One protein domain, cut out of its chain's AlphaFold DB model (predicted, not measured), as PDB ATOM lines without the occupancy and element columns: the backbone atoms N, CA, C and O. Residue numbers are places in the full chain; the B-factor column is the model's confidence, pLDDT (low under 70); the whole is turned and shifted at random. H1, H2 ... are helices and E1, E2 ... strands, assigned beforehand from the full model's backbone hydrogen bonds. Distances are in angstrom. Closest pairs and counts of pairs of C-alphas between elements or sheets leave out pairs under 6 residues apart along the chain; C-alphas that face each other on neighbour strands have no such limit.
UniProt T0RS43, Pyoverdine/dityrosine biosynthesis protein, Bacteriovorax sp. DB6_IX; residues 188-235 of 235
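Overview. This is residues 188 to 235 of the 235 residues of the protein "Pyoverdine/dityrosine biosynthesis protein" of Bacteriovorax sp. DB6_IX (UniProt T0RS43). Two hairpins, E1 with E2 and E3 with E4, stand side by side and make one strongly twisted sheet of four strands, with a single short helix, H1, packed over one face. The chain passes through H1 on its way from the first hairpin to the second, and residues 188 to 197, with no named element, make a loop on the E2 side of the sheet. The printed part has 48 residues, with four named strands and one named helix in the order E1, E2, H1, E3, E4. The sheet's order is E2, E1, E4, E3, mixed, and the class is mixed, helices and strands. The whole is compact and rounded, with a radius of gyration of the C-alphas of 10.2 A and spans of 26 by 24 by 18 A.

Along the chain. Begin with the sheet: find C-alpha 198 at (-5.748, 31.943, 42.976), where E1 starts, residues 198 to 202, 12.4 A long. Next comes E2, residues 205 to 209, 12.7 A. Look for H1 at residues 211 to 216, 8.9 A, beginning at C-alpha 211 at (-10.833, 30.835, 40.679). E3 is residues 220 to 224, 13.2 A. E4, the longest strand, is residues 227 to 232, 16.5 A, and ends at C-alpha 232 at (-2.292, 24.801, 33.429).

Arrangement. Look first at the inner strands E1 and E4, which are parallel, with 46 degrees between their directions; N 201 and O 230 are within hydrogen-bond range at 2.7 A. E2, an edge strand, is antiparallel to E1 at 140 degrees, and N 200 and O 207 are 2.8 A apart. At the other edge E3 is antiparallel to E4 at 141 degrees, with N 222 and O 229 at 2.8 A. E2 and E3 are apart. From edge to edge the strands' lines turn by 123 degrees. H1 is on the sheet at a height over the sheet of 8.2 A, and it runs along the strands, at 16 degrees to E1 on the local plane. Of its 6 C-alphas 4 fall on E1 and 2 on E4, and it lies over E1. The closest C-alphas of H1 and E1 are those of His 211 and Val 198, 5.7 A apart. E2, H1 and E3 form a split strand-helix-strand unit, two strands running the same way with E1 and E4 between them, and its crossover is right-handed. In H1 every O i to N i+4 pair is within hydrogen-bond range.

Size, cuts and confidence. The two C-alphas farthest apart are those of Lys 190 and Asn 225, 29.1 A. The printed part has no cut, and the four links between named elements are tight. Residue 235 is the chain's last. The mean pLDDT of the printed part is 90.0; residues 188 to 191 and 234 to 235 are under 70.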
ATOM      1  N   GLU A 188      -4.195  38.471  34.427       67.12
ATOM      2  CA  GLU A 188      -4.974  38.882  33.239       67.12
ATOM      3  C   GLU A 188      -5.607  40.270  33.386       67.12
ATOM      4  O   GLU A 188      -5.616  41.072  32.453       67.12
ATOM      5  N   GLU A 189      -6.099  40.592  34.583       67.94
ATOM      6  CA  GLU A 189      -6.538  41.945  34.902       67.94
ATOM      7  C   GLU A 189      -5.324  42.838  35.199       67.94
ATOM      8  O   GLU A 189      -4.286  42.391  35.701       67.94
ATOM      9  N   LYS A 190      -5.457  44.147  34.929       64.38
ATOM     10  CA  LYS A 190      -4.387  45.124  35.206       64.38
ATOM     11  C   LYS A 190      -3.888  45.035  36.660       64.38
ATOM     12  O   LYS A 190      -2.708  45.285  36.893       64.38
ATOM     13  N   TRP A 191      -4.756  44.628  37.595       66.50
ATOM     14  CA  TRP A 191      -4.492  44.550  39.031       66.50
ATOM     15  C   TRP A 191      -5.186  43.340  39.666       66.50
ATOM     16  O   TRP A 191      -6.332  43.043  39.341       66.50
ATOM     17  N   GLY A 192      -4.500  42.669  40.589       80.44
ATOM     18  CA  GLY A 192      -5.020  41.549  41.371       80.44
ATOM     19  C   GLY A 192      -4.102  41.270  42.558       80.44
ATOM     20  O   GLY A 192      -2.886  41.430  42.445       80.44
ATOM     21  N   THR A 193      -4.685  40.891  43.692       90.69
ATOM     22  CA  THR A 193      -3.966  40.581  44.935       90.69
ATOM     23  C   THR A 193      -4.116  39.102  45.283       90.69
ATOM     24  O   THR A 193      -5.128  38.495  44.915       90.69
ATOM     25  N   PRO A 194      -3.129  38.501  45.972       94.00
ATOM     26  CA  PRO A 194      -3.140  37.068  46.258       94.00
ATOM     27  C   PRO A 194      -4.316  36.638  47.147       94.00
ATOM     28  O   PRO A 194      -4.846  35.560  46.938       94.00
ATOM     29  N   TRP A 195      -4.813  37.504  48.032       92.38
ATOM     30  CA  TRP A 195      -5.972  37.209  48.888       92.38
ATOM     31  C   TRP A 195      -7.339  37.303  48.182       92.38
ATOM     32  O   TRP A 195      -8.362  36.966  48.768       92.38
ATOM     33  N   HIS A 196      -7.392  37.747  46.919       88.44
ATOM     34  CA  HIS A 196      -8.627  37.798  46.115       88.44
ATOM     35  C   HIS A 196      -8.558  36.933  44.846       88.44
ATOM     36  O   HIS A 196      -9.442  37.002  43.976       88.44
ATOM     37  N   ARG A 197      -7.475  36.174  44.667       91.56
ATOM     38  CA  ARG A 197      -7.162  35.440  43.437       91.56
ATOM     39  C   ARG A 197      -6.475  34.127  43.777       91.56
ATOM     40  O   ARG A 197      -5.910  33.967  44.847       91.56
ATOM     41  N   VAL A 198      -6.495  33.192  42.836       95.06
ATOM     42  CA  VAL A 198      -5.748  31.943  42.976       95.06
ATOM     43  C   VAL A 198      -4.420  32.036  42.225       95.06
ATOM     44  O   VAL A 198      -4.384  32.601  41.127       95.06
ATOM     45  N   PRO A 199      -3.326  31.508  42.796       96.50
ATOM     46  CA  PRO A 199      -2.058  31.371  42.096       96.50
ATOM     47  C   PRO A 199      -2.167  30.263  41.049       96.50
ATOM     48  O   PRO A 199      -2.570  29.142  41.366       96.50
ATOM     49  N   VAL A 200      -1.782  30.574  39.814       96.38
ATOM     50  CA  VAL A 200      -1.784  29.640  38.687       96.38
ATOM     51  C   VAL A 200      -0.390  29.580  38.076       96.38
ATOM     52  O   VAL A 200       0.191  30.615  37.755       96.38
ATOM     53  N   LEU A 201       0.161  28.379  37.941       96.44
ATOM     54  CA  LEU A 201       1.419  28.110  37.263       96.44
ATOM     55  C   LEU A 201       1.144  27.903  35.771       96.44
ATOM     56  O   LEU A 201       0.430  26.975  35.390       96.44
ATOM     57  N   VAL A 202       1.714  28.773  34.938       93.25
ATOM     58  CA  VAL A 202       1.608  28.731  33.473       93.25
ATOM     59  C   VAL A 202       3.005  28.904  32.889       93.25
ATOM     60  O   VAL A 202       3.674  29.893  33.189       93.25
ATOM     61  N   ASN A 203       3.471  27.962  32.063       89.81
ATOM     62  CA  ASN A 203       4.826  27.993  31.486       89.81
ATOM     63  C   ASN A 203       5.918  28.260  32.548       89.81
ATOM     64  O   ASN A 203       6.747  29.157  32.382       89.81
ATOM     65  N   ASN A 204       5.872  27.541  33.676       89.94
ATOM     66  CA  ASN A 204       6.765  27.700  34.835       89.94
ATOM     67  C   ASN A 204       6.758  29.088  35.511       89.94
ATOM     68  O   ASN A 204       7.642  29.384  36.314       89.94
ATOM     69  N   ASN A 205       5.770  29.937  35.227       92.12
ATOM     70  CA  ASN A 205       5.622  31.248  35.850       92.12
ATOM     71  C   ASN A 205       4.284  31.342  36.584       92.12
ATOM     72  O   ASN A 205       3.240  30.981  36.045       92.12
ATOM     73  N   PHE A 206       4.312  31.849  37.816       95.31
ATOM     74  CA  PHE A 206       3.092  32.089  38.577       95.31
ATOM     75  C   PHE A 206       2.406  33.385  38.138       95.31
ATOM     76  O   PHE A 206       3.037  34.439  38.036       95.31
ATOM     77  N   CYS A 207       1.093  33.315  37.955       94.62
ATOM     78  CA  CYS A 207       0.204  34.457  37.803       94.62
ATOM     79  C   CYS A 207      -1.004  34.332  38.747       94.62
ATOM     80  O   CYS A 207      -1.212  33.305  39.392       94.62
ATOM     81  N   LEU A 208      -1.789  35.399  38.858       94.75
ATOM     82  CA  LEU A 208      -3.033  35.444  39.615       94.75
ATOM     83  C   LEU A 208      -4.227  35.430  38.661       94.75
ATOM     84  O   LEU A 208      -4.323  36.271  37.763       94.75
ATOM     85  N   MET A 209      -5.164  34.516  38.906       93.56
ATOM     86  CA  MET A 209      -6.423  34.391  38.161       93.56
ATOM     87  C   MET A 209      -7.624  34.368  39.109       93.56
ATOM     88  O   MET A 209      -7.495  34.099  40.308       93.56
ATOM     89  N   ARG A 210      -8.825  34.654  38.594       91.31
ATOM     90  CA  ARG A 210     -10.053  34.342  39.338       91.31
ATOM     91  C   ARG A 210     -10.206  32.822  39.380       91.31
ATOM     92  O   ARG A 210      -9.952  32.154  38.383       91.31
ATOM     93  N   HIS A 211     -10.670  32.284  40.508       92.25
ATOM     94  CA  HIS A 211     -10.833  30.835  40.679       92.25
ATOM     95  C   HIS A 211     -11.650  30.195  39.543       92.25
ATOM     96  O   HIS A 211     -11.230  29.208  38.952       92.25
ATOM     97  N   HIS A 212     -12.781  30.801  39.170       91.50
ATOM     98  CA  HIS A 212     -13.629  30.269  38.103       91.50
ATOM     99  C   HIS A 212     -12.980  30.321  36.709       91.50
ATOM    100  O   HIS A 212     -13.283  29.467  35.879       91.50
ATOM    101  N   ASP A 213     -12.104  31.293  36.445       92.31
ATOM    102  CA  ASP A 213     -11.396  31.400  35.165       92.31
ATOM    103  C   ASP A 213     -10.272  30.364  35.080       92.31
ATOM    104  O   ASP A 213     -10.122  29.715  34.048       92.31
ATOM    105  N   ALA A 214      -9.565  30.114  36.190       93.75
ATOM    106  CA  ALA A 214      -8.597  29.021  36.280       93.75
ATOM    107  C   ALA A 214      -9.261  27.658  35.993       93.75
ATOM    108  O   ALA A 214      -8.746  26.872  35.200       93.75
ATOM    109  N   LEU A 215     -10.447  27.404  36.562       94.44
ATOM    110  CA  LEU A 215     -11.197  26.171  36.293       94.44
ATOM    111  C   LEU A 215     -11.645  26.056  34.828       94.44
ATOM    112  O   LEU A 215     -11.523  24.987  34.236       94.44
ATOM    113  N   LYS A 216     -12.130  27.146  34.216       94.56
ATOM    114  CA  LYS A 216     -12.501  27.160  32.787       94.56
ATOM    115  C   LYS A 216     -11.311  26.903  31.867       94.56
ATOM    116  O   LYS A 216     -11.488  26.302  30.813       94.56
ATOM    117  N   ALA A 217     -10.121  27.343  32.268       92.81
ATOM    118  CA  ALA A 217      -8.878  27.108  31.545       92.81
ATOM    119  C   ALA A 217      -8.320  25.681  31.730       92.81
ATOM    120  O   ALA A 217      -7.236  25.385  31.234       92.81
ATOM    121  N   GLY A 218      -9.034  24.794  32.436       94.62
ATOM    122  CA  GLY A 218      -8.611  23.411  32.657       94.62
ATOM    123  C   GLY A 218      -7.487  23.267  33.682       94.62
ATOM    124  O   GLY A 218      -6.766  22.270  33.654       94.62
ATOM    125  N   ALA A 219      -7.310  24.249  34.571       95.88
ATOM    126  CA  ALA A 219      -6.245  24.205  35.559       95.88
ATOM    127  C   ALA A 219      -6.484  23.108  36.611       95.88
ATOM    128  O   ALA A 219      -7.598  22.923  37.108       95.88
ATOM    129  N   ILE A 220      -5.418  22.403  36.986       96.56
ATOM    130  CA  ILE A 220      -5.447  21.285  37.936       96.56
ATOM    131  C   ILE A 220      -4.896  21.759  39.279       96.56
ATOM    132  O   ILE A 220      -3.853  22.407  39.323       96.56
ATOM    133  N   LEU A 221      -5.573  21.418  40.378       97.44
ATOM    134  CA  LEU A 221      -5.091  21.725  41.725       97.44
ATOM    135  C   LEU A 221      -3.823  20.918  42.047       97.44
ATOM    136  O   LEU A 221      -3.771  19.701  41.859       97.44
ATOM    137  N   LYS A 222      -2.812  21.609  42.559       97.31
ATOM    138  CA  LYS A 222      -1.515  21.094  42.991       97.31
ATOM    139  C   LYS A 222      -1.189  21.639  44.375       97.31
ATOM    140  O   LYS A 222      -1.743  22.647  44.812       97.31
ATOM    141  N   ASP A 223      -0.252  20.980  45.038       96.50
ATOM    142  CA  ASP A 223       0.304  21.416  46.310       96.50
ATOM    143  C   ASP A 223       1.830  21.398  46.233       96.50
ATOM    144  O   ASP A 223       2.425  20.536  45.583       96.50
ATOM    145  N   SER A 224       2.463  22.372  46.878       94.00
ATOM    146  CA  SER A 224       3.896  22.348  47.136       94.00
ATOM    147  C   SER A 224       4.147  22.900  48.530       94.00
ATOM    148  O   SER A 224       3.807  24.049  48.808       94.00
ATOM    149  N   ASN A 225       4.743  22.076  49.395       90.94
ATOM    150  CA  ASN A 225       5.033  22.402  50.793       90.94
ATOM    151  C   ASN A 225       3.795  22.865  51.586       90.94
ATOM    152  O   ASN A 225       3.892  23.793  52.383       90.94
ATOM    153  N   GLY A 226       2.624  22.259  51.354       92.38
ATOM    154  CA  GLY A 226       1.378  22.657  52.020       92.38
ATOM    155  C   GLY A 226       0.775  23.954  51.474       92.38
ATOM    156  O   GLY A 226      -0.131  24.530  52.076       92.38
ATOM    157  N   HIS A 227       1.280  24.449  50.342       94.94
ATOM    158  CA  HIS A 227       0.744  25.614  49.663       94.94
ATOM    159  C   HIS A 227       0.081  25.223  48.344       94.94
ATOM    160  O   HIS A 227       0.744  25.023  47.324       94.94
ATOM    161  N   ALA A 228      -1.250  25.248  48.345       97.00
ATOM    162  CA  ALA A 228      -2.056  24.980  47.164       97.00
ATOM    163  C   ALA A 228      -1.863  26.029  46.048       97.00
ATOM    164  O   ALA A 228      -1.732  27.237  46.309       97.00
ATOM    165  N   PHE A 229      -1.875  25.555  44.801       97.50
ATOM    166  CA  PHE A 229      -1.901  26.345  43.569       97.50
ATOM    167  C   PHE A 229      -2.558  25.573  42.424       97.50
ATOM    168  O   PHE A 229      -2.727  24.364  42.503       97.50
ATOM    169  N   PHE A 230      -2.924  26.261  41.350       97.38
ATOM    170  CA  PHE A 230      -3.414  25.624  40.131       97.38
ATOM    171  C   PHE A 230      -2.310  25.552  39.077       97.38
ATOM    172  O   PHE A 230      -1.477  26.445  39.000       97.38
ATOM    173  N   GLU A 231      -2.308  24.530  38.235       97.12
ATOM    174  CA  GLU A 231      -1.372  24.388  37.119       97.12
ATOM    175  C   GLU A 231      -2.142  24.203  35.814       97.12
ATOM    176  O   GLU A 231      -3.038  23.361  35.735       97.12
ATOM    177  N   ILE A 232      -1.792  24.985  34.793       94.25
ATOM    178  CA  ILE A 232      -2.292  24.801  33.429       94.25
ATOM    179  C   ILE A 232      -1.170  24.145  32.632       94.25
ATOM    180  O   ILE A 232      -0.113  24.745  32.429       94.25
ATOM    181  N   MET A 233      -1.402  22.912  32.182       83.19
ATOM    182  CA  MET A 233      -0.475  22.237  31.282       83.19
ATOM    183  C   MET A 233      -0.519  22.909  29.913       83.19
ATOM    184  O   MET A 233      -1.569  22.966  29.274       83.19
ATOM    185  N   SER A 234       0.624  23.412  29.462       69.44
ATOM    186  CA  SER A 234       0.798  23.836  28.076       69.44
ATOM    187  C   SER A 234       0.672  22.602  27.181       69.44
ATOM    188  O   SER A 234       1.334  21.595  27.443       69.44
ATOM    189  N   ALA A 235      -0.221  22.669  26.190       59.28
ATOM    190  CA  ALA A 235      -0.379  21.628  25.175       59.28
ATOM    191  C   ALA A 235       0.887  21.468  24.322       59.28
ATOM    192  O   ALA A 235       1.574  22.494  24.097       59.28
TER     193      ALA A 235